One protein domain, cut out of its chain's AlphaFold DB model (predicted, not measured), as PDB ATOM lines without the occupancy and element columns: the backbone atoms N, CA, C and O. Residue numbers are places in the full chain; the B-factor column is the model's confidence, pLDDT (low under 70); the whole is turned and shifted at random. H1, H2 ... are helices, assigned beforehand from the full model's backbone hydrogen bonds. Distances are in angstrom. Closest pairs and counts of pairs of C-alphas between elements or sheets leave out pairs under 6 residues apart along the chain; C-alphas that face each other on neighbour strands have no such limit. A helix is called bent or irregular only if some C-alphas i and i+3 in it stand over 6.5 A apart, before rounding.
ATOM      1  N   SER A  16      54.576  96.194  37.275       68.94
ATOM      2  CA  SER A  16      53.498  96.565  38.198       68.94
ATOM      3  C   SER A  16      52.414  97.411  37.520       68.94
ATOM      4  O   SER A  16      51.229  97.171  37.738       68.94
ATOM      5  N   THR A  17      52.792  98.361  36.663       75.44
ATOM      6  CA  THR A  17      51.858  99.167  35.864       75.44
ATOM      7  C   THR A  17      51.080  98.289  34.889       75.44
ATOM      8  O   THR A  17      49.859  98.399  34.816       75.44
ATOM      9  N   VAL A  18      51.758  97.363  34.203       72.12
ATOM     10  CA  VAL A  18      51.116  96.419  33.272       72.12
ATOM     11  C   VAL A  18      50.117  95.520  34.006       72.12
ATOM     12  O   VAL A  18      48.965  95.430  33.595       72.12
ATOM     13  N   ILE A  19      50.504  94.933  35.144       78.38
ATOM     14  CA  ILE A  19      49.615  94.098  35.970       78.38
ATOM     15  C   ILE A  19      48.397  94.898  36.449       78.38
ATOM     16  O   ILE A  19      47.278  94.393  36.396       78.38
ATOM     17  N   LYS A  20      48.583  96.153  36.878       78.50
ATOM     18  CA  LYS A  20      47.472  97.027  37.290       78.50
ATOM     19  C   LYS A  20      46.489  97.276  36.150       78.50
ATOM     20  O   LYS A  20      45.287  97.191  36.377       78.50
ATOM     21  N   VAL A  21      46.979  97.543  34.938       79.81
ATOM     22  CA  VAL A  21      46.125  97.715  33.751       79.81
ATOM     23  C   VAL A  21      45.376  96.421  33.431       79.81
ATOM     24  O   VAL A  21      44.178  96.465  33.157       79.81
ATOM     25  N   MET A  22      46.044  95.268  33.534       81.38
ATOM     26  CA  MET A  22      45.407  93.970  33.304       81.38
ATOM     27  C   MET A  22      44.291  93.680  34.308       81.38
ATOM     28  O   MET A  22      43.195  93.284  33.914       81.38
ATOM     29  N   LEU A  23      44.543  93.938  35.593       83.50
ATOM     30  CA  LEU A  23      43.547  93.816  36.656       83.50
ATOM     31  C   LEU A  23      42.370  94.768  36.436       83.50
ATOM     32  O   LEU A  23      41.223  94.358  36.584       83.50
ATOM     33  N   LEU A  24      42.636  96.018  36.049       84.81
ATOM     34  CA  LEU A  24      41.593  97.008  35.797       84.81
ATOM     35  C   LEU A  24      40.705  96.606  34.610       84.81
ATOM     36  O   LEU A  24      39.483  96.683  34.712       84.81
ATOM     37  N   GLY A  25      41.303  96.118  33.518       80.75
ATOM     38  CA  GLY A  25      40.564  95.599  32.366       80.75
ATOM     39  C   GLY A  25      39.730  94.362  32.710       80.75
ATOM     40  O   GLY A  25      38.564  94.283  32.333       80.75
ATOM     41  N   PHE A  26      40.295  93.431  33.485       84.19
ATOM     42  CA  PHE A  26      39.585  92.246  33.970       84.19
ATOM     43  C   PHE A  26      38.384  92.603  34.852       84.19
ATOM     44  O   PHE A  26      37.286  92.093  34.621       84.19
ATOM     45  N   LEU A  27      38.582  93.485  35.837       85.94
ATOM     46  CA  LEU A  27      37.525  93.929  36.745       85.94
ATOM     47  C   LEU A  27      36.443  94.700  35.990       85.94
ATOM     48  O   LEU A  27      35.265  94.401  36.155       85.94
ATOM     49  N   GLY A  28      36.830  95.644  35.130       84.44
ATOM     50  CA  GLY A  28      35.889  96.435  34.339       84.44
ATOM     51  C   GLY A  28      35.039  95.566  33.414       84.44
ATOM     52  O   GLY A  28      33.815  95.673  33.429       84.44
ATOM     53  N   GLY A  29      35.670  94.657  32.666       81.81
ATOM     54  CA  GLY A  29      34.970  93.754  31.753       81.81
ATOM     55  C   GLY A  29      33.996  92.813  32.468       81.81
ATOM     56  O   GLY A  29      32.836  92.704  32.071       81.81
ATOM     57  N   ASN A  30      34.433  92.180  33.562       85.38
ATOM     58  CA  ASN A  30      33.569  91.285  34.336       85.38
ATOM     59  C   ASN A  30      32.457  92.032  35.081       85.38
ATOM     60  O   ASN A  30      31.354  91.507  35.192       85.38
ATOM     61  N   MET A  31      32.706  93.253  35.564       87.00
ATOM     62  CA  MET A  31      31.676  94.071  36.208       87.00
ATOM     63  C   MET A  31      30.570  94.450  35.220       87.00
ATOM     64  O   MET A  31      29.395  94.346  35.560       87.00
ATOM     65  N   ILE A  32      30.927  94.824  33.987       85.12
ATOM     66  CA  ILE A  32      29.949  95.102  32.923       85.12
ATOM     67  C   ILE A  32      29.105  93.856  32.638       85.12
ATOM     68  O   ILE A  32      27.878  93.943  32.625       85.12
ATOM     69  N   TYR A  33      29.746  92.694  32.472       83.44
ATOM     70  CA  TYR A  33      29.037  91.431  32.262       83.44
ATOM     71  C   TYR A  33      28.095  91.101  33.431       83.44
ATOM     72  O   TYR A  33      26.928  90.781  33.217       83.44
ATOM     73  N   ALA A  34      28.571  91.239  34.672       85.44
ATOM     74  CA  ALA A  34      27.796  90.948  35.874       85.44
ATOM     75  C   ALA A  34      26.570  91.858  36.026       85.44
ATOM     76  O   ALA A  34      25.495  91.367  36.361       85.44
ATOM     77  N   VAL A  35      26.702  93.162  35.752       86.56
ATOM     78  CA  VAL A  35      25.572  94.109  35.787       86.56
ATOM     79  C   VAL A  35      24.497  93.700  34.787       86.56
ATOM     80  O   VAL A  35      23.316  93.714  35.116       86.56
ATOM     81  N   ILE A  36      24.889  93.299  33.580       81.69
ATOM     82  CA  ILE A  36      23.935  92.907  32.543       81.69
ATOM     83  C   ILE A  36      23.247  91.599  32.918       81.69
ATOM     84  O   ILE A  36      22.023  91.568  32.939       81.69
ATOM     85  N   ALA A  37      24.014  90.570  33.286       83.38
ATOM     86  CA  ALA A  37      23.470  89.289  33.731       83.38
ATOM     87  C   ALA A  37      22.530  89.448  34.939       83.38
ATOM     88  O   ALA A  37      21.541  88.731  35.062       83.38
ATOM     89  N   PHE A  38      22.802  90.412  35.823       86.62
ATOM     90  CA  PHE A  38      21.893  90.778  36.907       86.62
ATOM     91  C   PHE A  38      20.585  91.394  36.384       86.62
ATOM     92  O   PHE A  38      19.508  90.952  36.779       86.62
ATOM     93  N   LEU A  39      20.662  92.373  35.476       84.38
ATOM     94  CA  LEU A  39      19.491  93.055  34.905       84.38
ATOM     95  C   LEU A  39      18.583  92.128  34.081       84.38
ATOM     96  O   LEU A  39      17.387  92.388  33.970       84.38
ATOM     97  N   THR A  40      19.128  91.057  33.511       81.62
ATOM     98  CA  THR A  40      18.407  90.083  32.674       81.62
ATOM     99  C   THR A  40      17.983  88.812  33.417       81.62
ATOM    100  O   THR A  40      17.298  87.971  32.834       81.62
ATOM    101  N   GLY A  41      18.350  88.665  34.697       85.19
ATOM    102  CA  GLY A  41      17.967  87.526  35.542       85.19
ATOM    103  C   GLY A  41      18.865  86.285  35.439       85.19
ATOM    104  O   GLY A  41      18.538  85.251  36.008       85.19
ATOM    105  N   ASP A  42      20.022  86.386  34.785       85.38
ATOM    106  CA  ASP A  42      20.966  85.293  34.499       85.38
ATOM    107  C   ASP A  42      22.147  85.227  35.478       85.38
ATOM    108  O   ASP A  42      23.273  84.848  35.139       85.38
ATOM    109  N   MET A  43      21.899  85.592  36.735       87.31
ATOM    110  CA  MET A  43      22.932  85.712  37.771       87.31
ATOM    111  C   MET A  43      23.740  84.422  37.989       87.31
ATOM    112  O   MET A  43      24.897  84.479  38.402       87.31
ATOM    113  N   GLN A  44      23.158  83.265  37.671       86.00
ATOM    114  CA  GLN A  44      23.785  81.947  37.790       86.00
ATOM    115  C   GLN A  44      25.051  81.763  36.936       86.00
ATOM    116  O   GLN A  44      25.917  80.978  37.314       86.00
ATOM    117  N   TYR A  45      25.213  82.513  35.838       82.56
ATOM    118  CA  TYR A  45      26.393  82.406  34.965       82.56
ATOM    119  C   TYR A  45      27.534  83.356  35.363       82.56
ATOM    120  O   TYR A  45      28.655  83.213  34.873       82.56
ATOM    121  N   ILE A  46      27.287  84.313  36.269       85.00
ATOM    122  CA  ILE A  46      28.302  85.276  36.730       85.00
ATOM    123  C   ILE A  46      29.504  84.564  37.372       85.00
ATOM    124  O   ILE A  46      30.633  84.851  36.963       85.00
ATOM    125  N   PRO A  47      29.327  83.625  38.329       86.81
ATOM    126  CA  PRO A  47      30.460  82.956  38.964       86.81
ATOM    127  C   PRO A  47      31.278  82.131  37.969       86.81
ATOM    128  O   PRO A  47      32.504  82.095  38.060       86.81
ATOM    129  N   GLU A  48      30.613  81.492  37.003       84.12
ATOM    130  CA  GLU A  48      31.276  80.654  36.009       84.12
ATOM    131  C   GLU A  48      32.155  81.486  35.066       84.12
ATOM    132  O   GLU A  48      33.333  81.162  34.881       84.12
ATOM    133  N   VAL A  49      31.625  82.584  34.517       82.94
ATOM    134  CA  VAL A  49      32.381  83.498  33.643       82.94
ATOM    135  C   VAL A  49      33.530  84.162  34.403       82.94
ATOM    136  O   VAL A  49      34.650  84.233  33.885       82.94
ATOM    137  N   LEU A  50      33.295  84.579  35.651       86.19
ATOM    138  CA  LEU A  50      34.321  85.189  36.496       86.19
ATOM    139  C   LEU A  50      35.470  84.216  36.789       86.19
ATOM    140  O   LEU A  50      36.638  84.578  36.647       86.19
ATOM    141  N   LEU A  51      35.157  82.972  37.167       85.69
ATOM    142  CA  LEU A  51      36.158  81.940  37.443       85.69
ATOM    143  C   LEU A  51      37.026  81.680  36.210       85.69
ATOM    144  O   LEU A  51      38.256  81.673  36.275       85.69
ATOM    145  N   LYS A  52      36.373  81.497  35.067       81.94
ATOM    146  CA  LYS A  52      37.001  81.141  33.801       81.94
ATOM    147  C   LYS A  52      37.891  82.248  33.235       81.94
ATOM    148  O   LYS A  52      39.039  81.991  32.869       81.94
ATOM    149  N   THR A  53      37.408  83.488  33.220       81.50
ATOM    150  CA  THR A  53      38.225  84.647  32.821       81.50
ATOM    151  C   THR A  53      39.330  84.938  33.846       81.50
ATOM    152  O   THR A  53      40.429  85.346  33.466       81.50
ATOM    153  N   GLY A  54      39.088  84.660  35.134       84.38
ATOM    154  CA  GLY A  54      40.073  84.785  36.208       84.38
ATOM    155  C   GLY A  54      41.251  83.824  36.045       84.38
ATOM    156  O   GLY A  54      42.402  84.238  36.173       84.38
ATOM    157  N   ILE A  55      40.989  82.568  35.663       83.75
ATOM    158  CA  ILE A  55      42.037  81.593  35.319       83.75
ATOM    159  C   ILE A  55      42.911  82.123  34.173       83.75
ATOM    160  O   ILE A  55      44.140  82.076  34.267       83.75
ATOM    161  N   CYS A  56      42.306  82.689  33.121       79.56
ATOM    162  CA  CYS A  56      43.057  83.297  32.021       79.56
ATOM    163  C   CYS A  56      43.976  84.432  32.494       79.56
ATOM    164  O   CYS A  56      45.127  84.497  32.055       79.56
ATOM    165  N   LEU A  57      43.495  85.299  33.390       82.69
ATOM    166  CA  LEU A  57      44.288  86.394  33.947       82.69
ATOM    167  C   LEU A  57      45.457  85.878  34.798       82.69
ATOM    168  O   LEU A  57      46.579  86.356  34.639       82.69
ATOM    169  N   ILE A  58      45.216  84.898  35.676       84.31
ATOM    170  CA  ILE A  58      46.258  84.309  36.534       84.31
ATOM    171  C   ILE A  58      47.372  83.711  35.678       84.31
ATOM    172  O   ILE A  58      48.547  83.996  35.918       84.31
ATOM    173  N   ILE A  59      47.007  82.935  34.652       80.31
ATOM    174  CA  ILE A  59      47.965  82.389  33.689       80.31
ATOM    175  C   ILE A  59      48.772  83.538  33.077       80.31
ATOM    176  O   ILE A  59      49.999  83.504  33.122       80.31
ATOM    177  N   HIS A  60      48.116  84.600  32.598       77.06
ATOM    178  CA  HIS A  60      48.797  85.771  32.035       77.06
ATOM    179  C   HIS A  60      49.817  86.398  32.992       77.06
ATOM    180  O   HIS A  60      50.952  86.662  32.589       77.06
ATOM    181  N   ILE A  61      49.446  86.604  34.257       80.69
ATOM    182  CA  ILE A  61      50.320  87.201  35.276       80.69
ATOM    183  C   ILE A  61      51.534  86.306  35.542       80.69
ATOM    184  O   ILE A  61      52.661  86.803  35.549       80.69
ATOM    185  N   ILE A  62      51.335  84.996  35.718       81.69
ATOM    186  CA  ILE A  62      52.434  84.035  35.919       81.69
ATOM    187  C   ILE A  62      53.421  84.114  34.752       81.69
ATOM    188  O   ILE A  62      54.634  84.113  34.957       81.69
ATOM    189  N   LEU A  63      52.909  84.241  33.532       74.25
ATOM    190  CA  LEU A  63      53.730  84.336  32.334       74.25
ATOM    191  C   LEU A  63      54.509  85.647  32.255       74.25
ATOM    192  O   LEU A  63      55.696  85.607  31.936       74.25
ATOM    193  N   LEU A  64      53.896  86.783  32.612       75.19
ATOM    194  CA  LEU A  64      54.608  88.065  32.711       75.19
ATOM    195  C   LEU A  64      55.772  87.969  33.690       75.19
ATOM    196  O   LEU A  64      56.886  88.414  33.408       75.19
ATOM    197  N   LEU A  65      55.506  87.393  34.862       77.25
ATOM    198  CA  LEU A  65      56.498  87.237  35.914       77.25
ATOM    199  C   LEU A  65      57.606  86.276  35.480       77.25
ATOM    200  O   LEU A  65      58.774  86.576  35.711       77.25
ATOM    201  N   GLY A  66      57.270  85.177  34.800       73.50
ATOM    202  CA  GLY A  66      58.238  84.231  34.243       73.50
ATOM    203  C   GLY A  66      59.164  84.877  33.212       73.50
ATOM    204  O   GLY A  66      60.382  84.736  33.305       73.50
ATOM    205  N   VAL A  67      58.603  85.656  32.282       69.50
ATOM    206  CA  VAL A  67      59.361  86.461  31.310       69.50
ATOM    207  C   VAL A  67      60.311  87.429  32.016       69.50
ATOM    208  O   VAL A  67      61.503  87.464  31.718       69.50
ATOM    209  N   THR A  68      59.801  88.161  33.004       70.94
ATOM    210  CA  THR A  68      60.583  89.134  33.777       70.94
ATOM    211  C   THR A  68      61.719  88.461  34.540       70.94
ATOM    212  O   THR A  68      62.855  88.933  34.540       70.94
ATOM    213  N   ALA A  69      61.425  87.348  35.210       70.19
ATOM    214  CA  ALA A  69      62.396  86.598  35.989       70.19
ATOM    215  C   ALA A  69      63.503  86.034  35.094       70.19
ATOM    216  O   ALA A  69      64.671  86.079  35.480       70.19
ATOM    217  N   LEU A  70      63.159  85.561  33.894       67.88
ATOM    218  CA  LEU A  70      64.132  85.103  32.908       67.88
ATOM    219  C   LEU A  70      64.996  86.247  32.387       67.88
ATOM    220  O   LEU A  70      66.211  86.090  32.343       67.88
ATOM    221  N   GLU A  71      64.426  87.415  32.098       66.69
ATOM    222  CA  GLU A  71      65.213  88.593  31.721       66.69
ATOM    223  C   GLU A  71      66.175  89.019  32.842       66.69
ATOM    224  O   GLU A  71      67.357  89.271  32.592       66.69
ATOM    225  N   ILE A  72      65.711  89.035  34.095       67.44
ATOM    226  CA  ILE A  72      66.552  89.321  35.265       67.44
ATOM    227  C   ILE A  72      67.650  88.268  35.409       67.44
ATOM    228  O   ILE A  72      68.803  88.621  35.668       67.44
ATOM    229  N   PHE A  73      67.313  86.987  35.260       66.19
ATOM    230  CA  PHE A  73      68.264  85.890  35.380       66.19
ATOM    231  C   PHE A  73      69.297  85.928  34.260       66.19
ATOM    232  O   PHE A  73      70.482  85.794  34.542       66.19
ATOM    233  N   GLU A  74      68.894  86.177  33.017       63.81
ATOM    234  CA  GLU A  74      69.804  86.372  31.891       63.81
ATOM    235  C   GLU A  74      70.707  87.582  32.120       63.81
ATOM    236  O   GLU A  74      71.923  87.439  32.042       63.81
ATOM    237  N   ASN A  75      70.153  88.736  32.506       62.81
ATOM    238  CA  ASN A  75      70.935  89.936  32.814       62.81
ATOM    239  C   ASN A  75      71.893  89.704  33.992       62.81
ATOM    240  O   ASN A  75      73.004  90.237  34.020       62.81
ATOM    241  N   ARG A  76      71.496  88.917  34.996       65.31
ATOM    242  CA  ARG A  76      72.346  88.548  36.135       65.31
ATOM    243  C   ARG A  76      73.435  87.562  35.725       65.31
ATOM    244  O   ARG A  76      74.591  87.799  36.046       65.31
ATOM    245  N   ASN A  77      73.087  86.480  35.041       62.78
ATOM    246  CA  ASN A  77      74.024  85.448  34.601       62.78
ATOM    247  C   ASN A  77      75.045  86.037  33.627       62.78
ATOM    248  O   ASN A  77      76.230  85.740  33.709       62.78
ATOM    249  N   TRP A  78      74.599  86.950  32.772       57.62
ATOM    250  CA  TRP A  78      75.468  87.744  31.926       57.62
ATOM    251  C   TRP A  78      76.389  88.661  32.742       57.62
ATOM    252  O   TRP A  78      77.600  88.590  32.572       57.62
ATOM    253  N   ARG A  79      75.868  89.432  33.713       61.66
ATOM    254  CA  ARG A  79      76.708  90.260  34.605       61.66
ATOM    255  C   ARG A  79      77.738  89.431  35.381       61.66
ATOM    256  O   ARG A  79      78.833  89.915  35.636       61.66
ATOM    257  N   ILE A  80      77.384  88.207  35.772       58.91
ATOM    258  CA  ILE A  80      78.264  87.282  36.496       58.91
ATOM    259  C   ILE A  80      79.344  86.722  35.568       58.91
ATOM    260  O   ILE A  80      80.519  86.798  35.908       58.91
ATOM    261  N   LYS A  81      78.981  86.214  34.385       54.16
ATOM    262  CA  LYS A  81      79.951  85.708  33.400       54.16
ATOM    263  C   LYS A  81      80.890  86.803  32.894       54.16
ATOM    264  O   LYS A  81      82.066  86.545  32.674       54.16
ATOM    265  N   ASN A  82      80.403  88.038  32.821       49.47
ATOM    266  CA  ASN A  82      81.175  89.185  32.354       49.47
ATOM    267  C   ASN A  82      81.951  89.913  33.457       49.47
ATOM    268  O   ASN A  82      82.629  90.883  33.154       49.47
ATOM    269  N   ARG A  83      81.901  89.450  34.715       48.94
ATOM    270  CA  ARG A  83      82.942  89.781  35.706       48.94
ATOM    271  C   ARG A  83      84.216  88.959  35.510       48.94
ATOM    272  O   ARG A  83      85.248  89.353  36.024       48.94
ATOM    273  N   VAL A  84      84.124  87.825  34.813       45.03
ATOM    274  CA  VAL A  84      85.231  86.867  34.636       45.03
ATOM    275  C   VAL A  84      85.915  87.042  33.268       45.03
ATOM    276  O   VAL A  84      87.045  86.621  33.083       45.03
ATOM    277  N   GLY A  85      85.262  87.705  32.305       40.88
ATOM    278  CA  GLY A  85      85.862  88.076  31.011       40.88
ATOM    279  C   GLY A  85      86.536  89.455  30.985       40.88
ATOM    280  O   GLY A  85      87.157  89.813  29.991       40.88
ATOM    281  N   THR A  86      86.409  90.241  32.059       42.47
ATOM    282  CA  THR A  86      87.014  91.578  32.200       42.47
ATOM    283  C   THR A  86      88.470  91.556  32.648       42.47
ATOM    284  O   THR A  86      89.078  92.617  32.751       42.47
ATOM    285  N   ASP A  87      89.060  90.378  32.833       45.84
ATOM    286  CA  ASP A  87      90.490  90.243  33.126       45.84
ATOM    287  C   ASP A  87      91.367  90.681  31.924       45.84
ATOM    288  O   ASP A  87      92.580  90.800  32.055       45.84
ATOM    289  N   LEU A  88      90.752  90.973  30.765       47.38
ATOM    290  CA  LEU A  88      91.410  91.372  29.512       47.38
ATOM    291  C   LEU A  88      90.979  92.746  28.948       47.38
ATOM    292  O   LEU A  88      91.367  93.092  27.840       47.38
ATOM    293  N   GLY A  89      90.201  93.554  29.679       43.81
ATOM    294  CA  GLY A  89      90.051  94.992  29.379       43.81
ATOM    295  C   GLY A  89      89.287  95.425  28.110       43.81
ATOM    296  O   GLY A  89      89.278  96.619  27.828       43.81
ATOM    297  N   SER A  90      88.623  94.537  27.361       52.66
ATOM    298  CA  SER A  90      87.836  94.931  26.172       52.66
ATOM    299  C   SER A  90      86.414  95.410  26.521       52.66
ATOM    300  O   SER A  90      85.693  94.770  27.294       52.66
ATOM    301  N   ALA A  99      62.056  95.722  20.310       66.06
ATOM    302  CA  ALA A  99      60.950  96.043  21.218       66.06
ATOM    303  C   ALA A  99      59.581  95.553  20.692       66.06
ATOM    304  O   ALA A  99      58.673  95.275  21.472       66.06
ATOM    305  N   PHE A 100      59.439  95.377  19.373       65.56
ATOM    306  CA  PHE A 100      58.226  94.847  18.747       65.56
ATOM    307  C   PHE A 100      57.846  93.449  19.257       65.56
ATOM    308  O   PHE A 100      56.665  93.153  19.415       65.56
ATOM    309  N   TYR A 101      58.819  92.594  19.583       65.88
ATOM    310  CA  TYR A 101      58.522  91.255  20.101       65.88
ATOM    311  C   TYR A 101      57.926  91.287  21.511       65.88
ATOM    312  O   TYR A 101      57.188  90.374  21.873       65.88
ATOM    313  N   TYR A 102      58.139  92.369  22.266       64.88
ATOM    314  CA  TYR A 102      57.462  92.590  23.543       64.88
ATOM    315  C   TYR A 102      55.976  92.930  23.371       64.88
ATOM    316  O   TYR A 102      55.176  92.634  24.258       64.88
ATOM    317  N   MET A 103      55.567  93.434  22.199       67.88
ATOM    318  CA  MET A 103      54.153  93.679  21.886       67.88
ATOM    319  C   MET A 103      53.348  92.386  21.731       67.88
ATOM    320  O   MET A 103      52.142  92.412  21.949       67.88
ATOM    321  N   ILE A 104      53.986  91.245  21.429       70.44
ATOM    322  CA  ILE A 104      53.305  89.938  21.343       70.44
ATOM    323  C   ILE A 104      52.584  89.616  22.660       70.44
ATOM    324  O   ILE A 104      51.470  89.101  22.641       70.44
ATOM    325  N   TYR A 105      53.184  89.990  23.791       65.94
ATOM    326  CA  TYR A 105      52.596  89.799  25.115       65.94
ATOM    327  C   TYR A 105      51.399  90.735  25.380       65.94
ATOM    328  O   TYR A 105      50.419  90.360  26.016       65.94
ATOM    329  N   ILE A 106      51.430  91.960  24.851       70.44
ATOM    330  CA  ILE A 106      50.292  92.888  24.948       70.44
ATOM    331  C   ILE A 106      49.141  92.405  24.054       70.44
ATOM    332  O   ILE A 106      47.983  92.425  24.471       70.44
ATOM    333  N   CYS A 107      49.448  91.904  22.855       74.31
ATOM    334  CA  CYS A 107      48.458  91.349  21.932       74.31
ATOM    335  C   CYS A 107      47.668  90.187  22.547       74.31
ATOM    336  O   CYS A 107      46.464  90.081  22.319       74.31
ATOM    337  N   THR A 108      48.300  89.338  23.364       72.19
ATOM    338  CA  THR A 108      47.585  88.243  24.030       72.19
ATOM    339  C   THR A 108      46.600  88.719  25.082       72.19
ATOM    340  O   THR A 108      45.535  88.124  25.220       72.19
ATOM    341  N   PHE A 109      46.906  89.806  25.784       72.31
ATOM    342  CA  PHE A 109      45.965  90.407  26.725       72.31
ATOM    343  C   PHE A 109      44.788  91.075  26.001       72.31
ATOM    344  O   PHE A 109      43.636  90.952  26.421       72.31
ATOM    345  N   LEU A 110      45.050  91.731  24.867       77.44
ATOM    346  CA  LEU A 110      43.993  92.304  24.029       77.44
ATOM    347  C   LEU A 110      43.032  91.231  23.501       77.44
ATOM    348  O   LEU A 110      41.829  91.478  23.447       77.44
ATOM    349  N   LEU A 111      43.523  90.027  23.190       77.50
ATOM    350  CA  LEU A 111      42.664  88.892  22.836       77.50
ATOM    351  C   LEU A 111      41.719  88.511  23.991       77.50
ATOM    352  O   LEU A 111      40.560  88.182  23.746       77.50
ATOM    353  N   THR A 112      42.168  88.587  25.252       73.88
ATOM    354  CA  THR A 112      41.304  88.342  26.422       73.88
ATOM    355  C   THR A 112      40.175  89.362  26.507       73.88
ATOM    356  O   THR A 112      39.024  88.996  26.736       73.88
ATOM    357  N   LEU A 113      40.495  90.643  26.304       77.12
ATOM    358  CA  LEU A 113      39.499  91.716  26.310       77.12
ATOM    359  C   LEU A 113      38.519  91.580  25.144       77.12
ATOM    360  O   LEU A 113      37.322  91.794  25.326       77.12
ATOM    361  N   MET A 114      39.007  91.173  23.971       82.69
ATOM    362  CA  MET A 114      38.168  90.899  22.809       82.69
ATOM    363  C   MET A 114      37.179  89.761  23.080       82.69
ATOM    364  O   MET A 114      36.024  89.878  22.689       82.69
ATOM    365  N   LEU A 115      37.583  88.702  23.794       79.06
ATOM    366  CA  LEU A 115      36.659  87.637  24.197       79.06
ATOM    367  C   LEU A 115      35.554  88.170  25.115       79.06
ATOM    368  O   LEU A 115      34.389  87.853  24.903       79.06
ATOM    369  N   ILE A 116      35.895  88.991  26.111       78.31
ATOM    370  CA  ILE A 116      34.895  89.587  27.012       78.31
ATOM    371  C   ILE A 116      33.937  90.490  26.223       78.31
ATOM    372  O   ILE A 116      32.726  90.418  26.419       78.31
ATOM    373  N   ALA A 117      34.457  91.297  25.296       82.06
ATOM    374  CA  ALA A 117      33.644  92.136  24.419       82.06
ATOM    375  C   ALA A 117      32.741  91.305  23.491       82.06
ATOM    376  O   ALA A 117      31.584  91.656  23.287       82.06
ATOM    377  N   PHE A 118      33.243  90.189  22.961       84.12
ATOM    378  CA  PHE A 118      32.463  89.270  22.137       84.12
ATOM    379  C   PHE A 118      31.349  88.598  22.941       84.12
ATOM    380  O   PHE A 118      30.207  88.594  22.497       84.12
ATOM    381  N   LEU A 119      31.647  88.102  24.147       82.00
ATOM    382  CA  LEU A 119      30.636  87.559  25.056       82.00
ATOM    383  C   LEU A 119      29.582  88.615  25.398       82.00
ATOM    384  O   LEU A 119      28.404  88.295  25.416       82.00
ATOM    385  N   TYR A 120      29.988  89.870  25.607       81.62
ATOM    386  CA  TYR A 120      29.063  90.986  25.806       81.62
ATOM    387  C   TYR A 120      28.133  91.200  24.602       81.62
ATOM    388  O   TYR A 120      26.920  91.292  24.785       81.62
ATOM    389  N   LEU A 121      28.679  91.276  23.385       83.44
ATOM    390  CA  LEU A 121      27.881  91.486  22.173       83.44
ATOM    391  C   LEU A 121      26.939  90.305  21.922       83.44
ATOM    392  O   LEU A 121      25.751  90.509  21.699       83.44
ATOM    393  N   TRP A 122      27.437  89.077  22.060       84.50
ATOM    394  CA  TRP A 122      26.634  87.871  21.892       84.50
ATOM    395  C   TRP A 122      25.511  87.788  22.933       84.50
ATOM    396  O   TRP A 122      24.373  87.465  22.606       84.50
ATOM    397  N   TYR A 123      25.804  88.167  24.177       81.06
ATOM    398  CA  TYR A 123      24.806  88.221  25.238       81.06
ATOM    399  C   TYR A 123      23.708  89.252  24.947       81.06
ATOM    400  O   TYR A 123      22.538  89.014  25.242       81.06
ATOM    401  N   ARG A 124      24.074  90.399  24.362       80.94
ATOM    402  CA  ARG A 124      23.135  91.461  23.990       80.94
ATOM    403  C   ARG A 124      22.246  91.071  22.807       80.94
ATOM    404  O   ARG A 124      21.055  91.364  22.853       80.94
ATOM    405  N   ASP A 125      22.827  90.469  21.773       85.94
ATOM    406  CA  ASP A 125      22.148  90.262  20.490       85.94
ATOM    407  C   ASP A 125      21.415  88.910  20.424       85.94
ATOM    408  O   ASP A 125      20.288  88.847  19.942       85.94
ATOM    409  N   GLU A 126      22.006  87.833  20.956       87.12
ATOM    410  CA  GLU A 126      21.477  86.462  20.837       87.12
ATOM    411  C   GLU A 126      21.584  85.681  22.160       87.12
ATOM    412  O   GLU A 126      22.098  84.558  22.214       87.12
ATOM    413  N   ARG A 127      21.067  86.267  23.248       82.88
ATOM    414  CA  ARG A 127      21.112  85.724  24.621       82.88
ATOM    415  C   ARG A 127      20.824  84.218  24.727       82.88
ATOM    416  O   ARG A 127      21.571  83.512  25.397       82.88
ATOM    417  N   GLU A 128      19.755  83.723  24.100       86.00
ATOM    418  CA  GLU A 128      19.344  82.313  24.233       86.00
ATOM    419  C   GLU A 128      20.374  81.342  23.644       86.00
ATOM    420  O   GLU A 128      20.695  80.328  24.261       86.00
ATOM    421  N   THR A 129      20.973  81.698  22.504       86.12
ATOM    422  CA  THR A 129      22.012  80.881  21.856       86.12
ATOM    423  C   THR A 129      23.299  80.834  22.683       86.12
ATOM    424  O   THR A 129      23.974  79.806  22.751       86.12
ATOM    425  N   LEU A 130      23.627  81.929  23.375       83.50
ATOM    426  CA  LEU A 130      24.768  81.985  24.279       83.50
ATOM    427  C   LEU A 130      24.543  81.114  25.522       83.50
ATOM    428  O   LEU A 130      25.453  80.403  25.947       83.50
ATOM    429  N   ILE A 131      23.331  81.126  26.079       83.94
ATOM    430  CA  ILE A 131      22.948  80.261  27.200       83.94
ATOM    431  C   ILE A 131      23.017  78.782  26.793       83.94
ATOM    432  O   ILE A 131      23.593  77.967  27.518       83.94
ATOM    433  N   GLU A 132      22.501  78.429  25.616       87.44
ATOM    434  CA  GLU A 132      22.611  77.072  25.069       87.44
ATOM    435  C   GLU A 132      24.082  76.660  24.886       87.44
ATOM    436  O   GLU A 132      24.492  75.565  25.282       87.44
ATOM    437  N   SER A 133      24.917  77.569  24.376       85.00
ATOM    438  CA  SER A 133      26.366  77.376  24.277       85.00
ATOM    439  C   SER A 133      27.014  77.131  25.644       85.00
ATOM    440  O   SER A 133      27.877  76.259  25.761       85.00
ATOM    441  N   TYR A 134      26.589  77.827  26.705       84.56
ATOM    442  CA  TYR A 134      27.081  77.579  28.064       84.56
ATOM    443  C   TYR A 134      26.740  76.170  28.545       84.56
ATOM    444  O   TYR A 134      27.637  75.459  29.006       84.56
ATOM    445  N   HIS A 135      25.496  75.729  28.357       84.06
ATOM    446  CA  HIS A 135      25.073  74.371  28.708       84.06
ATOM    447  C   HIS A 135      25.825  73.291  27.922       84.06
ATOM    448  O   HIS A 135      26.173  72.252  28.483       84.06
ATOM    449  N   ASN A 136      26.164  73.572  26.665       86.94
ATOM    450  CA  ASN A 136      26.936  72.679  25.802       86.94
ATOM    451  C   ASN A 136      28.463  72.784  26.008       86.94
ATOM    452  O   ASN A 136      29.235  72.148  25.292       86.94
ATOM    453  N   GLY A 137      28.929  73.586  26.971       81.88
ATOM    454  CA  GLY A 137      30.351  73.742  27.283       81.88
ATOM    455  C   GLY A 137      31.140  74.631  26.312       81.88
ATOM    456  O   GLY A 137      32.369  74.680  26.395       81.88
ATOM    457  N   GLY A 138      30.478  75.385  25.432       81.19
ATOM    458  CA  GLY A 138      31.102  76.276  24.448       81.19
ATOM    459  C   GLY A 138      32.024  77.331  25.070       81.19
ATOM    460  O   GLY A 138      33.086  77.632  24.520       81.19
ATOM    461  N   LEU A 139      31.701  77.808  26.277       77.81
ATOM    462  CA  LEU A 139      32.574  78.707  27.039       77.81
ATOM    463  C   LEU A 139      33.914  78.039  27.391       77.81
ATOM    464  O   LEU A 139      34.968  78.659  27.257       77.81
ATOM    465  N   THR A 140      33.894  76.767  27.808       78.81
ATOM    466  CA  THR A 140      35.113  75.991  28.098       78.81
ATOM    467  C   THR A 140      35.969  75.849  26.844       78.81
ATOM    468  O   THR A 140      37.174  76.096  26.890       78.81
ATOM    469  N   THR A 141      35.349  75.526  25.709       78.38
ATOM    470  CA  THR A 141      36.023  75.400  24.412       78.38
ATOM    471  C   THR A 141      36.705  76.707  23.994       78.38
ATOM    472  O   THR A 141      37.888  76.701  23.653       78.38
ATOM    473  N   GLY A 142      36.009  77.844  24.101       76.75
ATOM    474  CA  GLY A 142      36.586  79.162  23.814       76.75
ATOM    475  C   GLY A 142      37.814  79.476  24.675       76.75
ATOM    476  O   GLY A 142      38.828  79.963  24.176       76.75
ATOM    477  N   ILE A 143      37.779  79.120  25.959       77.56
ATOM    478  CA  ILE A 143      38.904  79.330  26.882       77.56
ATOM    479  C   ILE A 143      40.091  78.433  26.554       77.56
ATOM    480  O   ILE A 143      41.231  78.886  26.646       77.56
ATOM    481  N   VAL A 144      39.859  77.186  26.145       80.12
ATOM    482  CA  VAL A 144      40.941  76.288  25.717       80.12
ATOM    483  C   VAL A 144      41.688  76.880  24.521       80.12
ATOM    484  O   VAL A 144      42.920  76.911  24.534       80.12
ATOM    485  N   TYR A 145      40.975  77.438  23.535       79.75
ATOM    486  CA  TYR A 145      41.611  78.146  22.419       79.75
ATOM    487  C   TYR A 145      42.414  79.363  22.885       79.75
ATOM    488  O   TYR A 145      43.534  79.575  22.421       79.75
ATOM    489  N   MET A 146      41.897  80.128  23.846       78.19
ATOM    490  CA  MET A 146      42.615  81.269  24.419       78.19
ATOM    491  C   MET A 146      43.892  80.851  25.145       78.19
ATOM    492  O   MET A 146      44.945  81.454  24.939       78.19
ATOM    493  N   ILE A 147      43.828  79.791  25.954       78.56
ATOM    494  CA  ILE A 147      44.996  79.226  26.636       78.56
ATOM    495  C   ILE A 147      46.027  78.765  25.603       78.56
ATOM    496  O   ILE A 147      47.206  79.087  25.736       78.56
ATOM    497  N   PHE A 148      45.599  78.071  24.547       81.38
ATOM    498  CA  PHE A 148      46.486  77.657  23.462       81.38
ATOM    499  C   PHE A 148      47.162  78.857  22.783       81.38
ATOM    500  O   PHE A 148      48.383  78.865  22.616       81.38
ATOM    501  N   MET A 149      46.407  79.910  22.463       80.81
ATOM    502  CA  MET A 149      46.953  81.135  21.871       80.81
ATOM    503  C   MET A 149      47.947  81.837  22.800       80.81
ATOM    504  O   MET A 149      48.964  82.352  22.324       80.81
ATOM    505  N   TYR A 150      47.715  81.819  24.117       77.25
ATOM    506  CA  TYR A 150      48.698  82.302  25.085       77.25
ATOM    507  C   TYR A 150      49.972  81.464  25.018       77.25
ATOM    508  O   TYR A 150      51.036  82.038  24.802       77.25
ATOM    509  N   LEU A 151      49.871  80.132  25.115       77.56
ATOM    510  CA  LEU A 151      51.007  79.197  25.024       77.56
ATOM    511  C   LEU A 151      51.859  79.432  23.772       77.56
ATOM    512  O   LEU A 151      53.080  79.568  23.877       77.56
ATOM    513  N   VAL A 152      51.224  79.565  22.607       80.50
ATOM    514  CA  VAL A 152      51.910  79.864  21.339       80.50
ATOM    515  C   VAL A 152      52.608  81.221  21.390       80.50
ATOM    516  O   VAL A 152      53.763  81.345  20.988       80.50
ATOM    517  N   SER A 153      51.939  82.244  21.907       76.38
ATOM    518  CA  SER A 153      52.488  83.598  21.963       76.38
ATOM    519  C   SER A 153      53.664  83.716  22.928       76.38
ATOM    520  O   SER A 153      54.632  84.403  22.623       76.38
ATOM    521  N   ILE A 154      53.629  82.999  24.052       73.56
ATOM    522  CA  ILE A 154      54.741  82.893  25.006       73.56
ATOM    523  C   ILE A 154      55.915  82.163  24.373       73.56
ATOM    524  O   ILE A 154      57.053  82.606  24.500       73.56
ATOM    525  N   TYR A 155      55.650  81.055  23.679       77.12
ATOM    526  CA  TYR A 155      56.685  80.338  22.949       77.12
ATOM    527  C   TYR A 155      57.356  81.253  21.922       77.12
ATOM    528  O   TYR A 155      58.582  81.340  21.887       77.12
ATOM    529  N   CYS A 156      56.564  81.977  21.127       75.50
ATOM    530  CA  CYS A 156      57.066  82.965  20.180       75.50
ATOM    531  C   CYS A 156      57.871  84.049  20.897       75.50
ATOM    532  O   CYS A 156      59.004  84.314  20.506       75.50
ATOM    533  N   PHE A 157      57.334  84.623  21.974       74.50
ATOM    534  CA  PHE A 157      58.026  85.618  22.781       74.50
ATOM    535  C   PHE A 157      59.394  85.091  23.227       74.50
ATOM    536  O   PHE A 157      60.396  85.672  22.833       74.50
ATOM    537  N   PHE A 158      59.471  83.953  23.923       70.56
ATOM    538  CA  PHE A 158      60.744  83.379  24.376       70.56
ATOM    539  C   PHE A 158      61.694  83.057  23.230       70.56
ATOM    540  O   PHE A 158      62.889  83.341  23.305       70.56
ATOM    541  N   ARG A 159      61.174  82.488  22.143       74.81
ATOM    542  CA  ARG A 159      61.976  82.147  20.969       74.81
ATOM    543  C   ARG A 159      62.690  83.366  20.388       74.81
ATOM    544  O   ARG A 159      63.794  83.200  19.865       74.81
ATOM    545  N   TYR A 160      62.075  84.547  20.454       74.06
ATOM    546  CA  TYR A 160      62.614  85.772  19.867       74.06
ATOM    547  C   TYR A 160      63.317  86.678  20.884       74.06
ATOM    548  O   TYR A 160      64.382  87.198  20.564       74.06
ATOM    549  N   THR A 161      62.803  86.838  22.103       68.62
ATOM    550  CA  THR A 161      63.396  87.734  23.113       68.62
ATOM    551  C   THR A 161      64.618  87.156  23.813       68.62
ATOM    552  O   THR A 161      65.503  87.908  24.224       68.62
ATOM    553  N   CYS A 162      64.743  85.827  23.868       70.44
ATOM    554  CA  CYS A 162      65.985  85.181  24.295       70.44
ATOM    555  C   CYS A 162      67.097  85.275  23.237       70.44
ATOM    556  O   CYS A 162      68.218  84.852  23.520       70.44
ATOM    557  N   GLN A 163      66.821  85.781  22.022       76.62
ATOM    558  CA  GLN A 163      67.879  86.016  21.041       76.62
ATOM    559  C   GLN A 163      68.682  87.251  21.425       76.62
ATOM    560  O   GLN A 163      68.184  88.378  21.393       76.62
TER     561      GLN A 163
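Overview. This is residues 16 to 90 and 99 to 163 of the 242 residues of an uncharacterized protein of Roseburia sp. CAG:10041_57 (UniProt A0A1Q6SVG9). Four long helices, H1, H2, H3 and H5, lie side by side in an up-and-down bundle, and the short H4 lies across one end of it, between H3 and H5. H2 runs past the other end, where residues 75 to 90, of which 75 to 81 belong to H2, stick out as an arm that adds to the length. The 140 printed residues hold five named helices, H1 to H5 in chain order, and no named strand; the class is all helix. The whole is loose, with a radius of gyration of the C-alphas of 20.1 A, and spans 73 by 24 by 22 A.

Arrangement. H1, residues 16 to 39, and H2, residues 43 to 81, form a helical hairpin. They touch through residues 43 to 61 of H2 alone, closest at the C-alphas of Ala 37 and Met 43, 5.4 A apart, at a shallow tilt of 7 degrees, opposite ways. H3, residues 100 to 125, has a kink of 29 degrees near residue 107. Residues 109 to 120 of H3 touch residues 22 to 33 of H1, the same way at a shallow tilt of 8 degrees, with the closest C-alphas, of Gly 29 and Ile 116, 6.3 A apart. H4, residues 127 to 135, touches no helix but is near H3 and H5, residues 138 to 161. H5 touches H3 at a shallow tilt of 12 degrees, opposite ways, with the closest C-alphas, of Thr 108 and Tyr 150, 6.1 A apart. H5 also touches H2, whose residues 52 to 67 alone take part; the closest C-alphas, of Cys 56 and Ile 147, are 7.0 A apart. H2 and H3 are close but not clearly touching, while H1 and H5 are apart. Every O i to N i+4 pair is within hydrogen-bond range in H1, H4 and H5, against 33 of 35 in H2 and 18 of 22 in H3.

Along the chain. H1 begins at C-alpha 16 (53.498, 96.565, 38.198) and is 34.3 A long. H2 is 57.2 A long and only just irregular, with C-alphas 44 and 47 6.9 A apart. H3 is 36.4 A long, H4 12.7 A. H5 is 34.3 A long and ends at C-alpha 161 (63.396, 87.734, 23.113).

Size, cuts and confidence. Without the arm the body spans 52 by 26 by 21 A. Residues 91 to 98 are not printed, and C-alphas 90 and 99 are 27.4 A apart across this cut, which lies in the link from H2 to H3. The links printed whole, H1 to H2, H3 to H4 and H4 to H5, are tight. Mean pLDDT of the printed part is 75.9; 30 residues are under 70, among them 70 to 90 and 99 to 103.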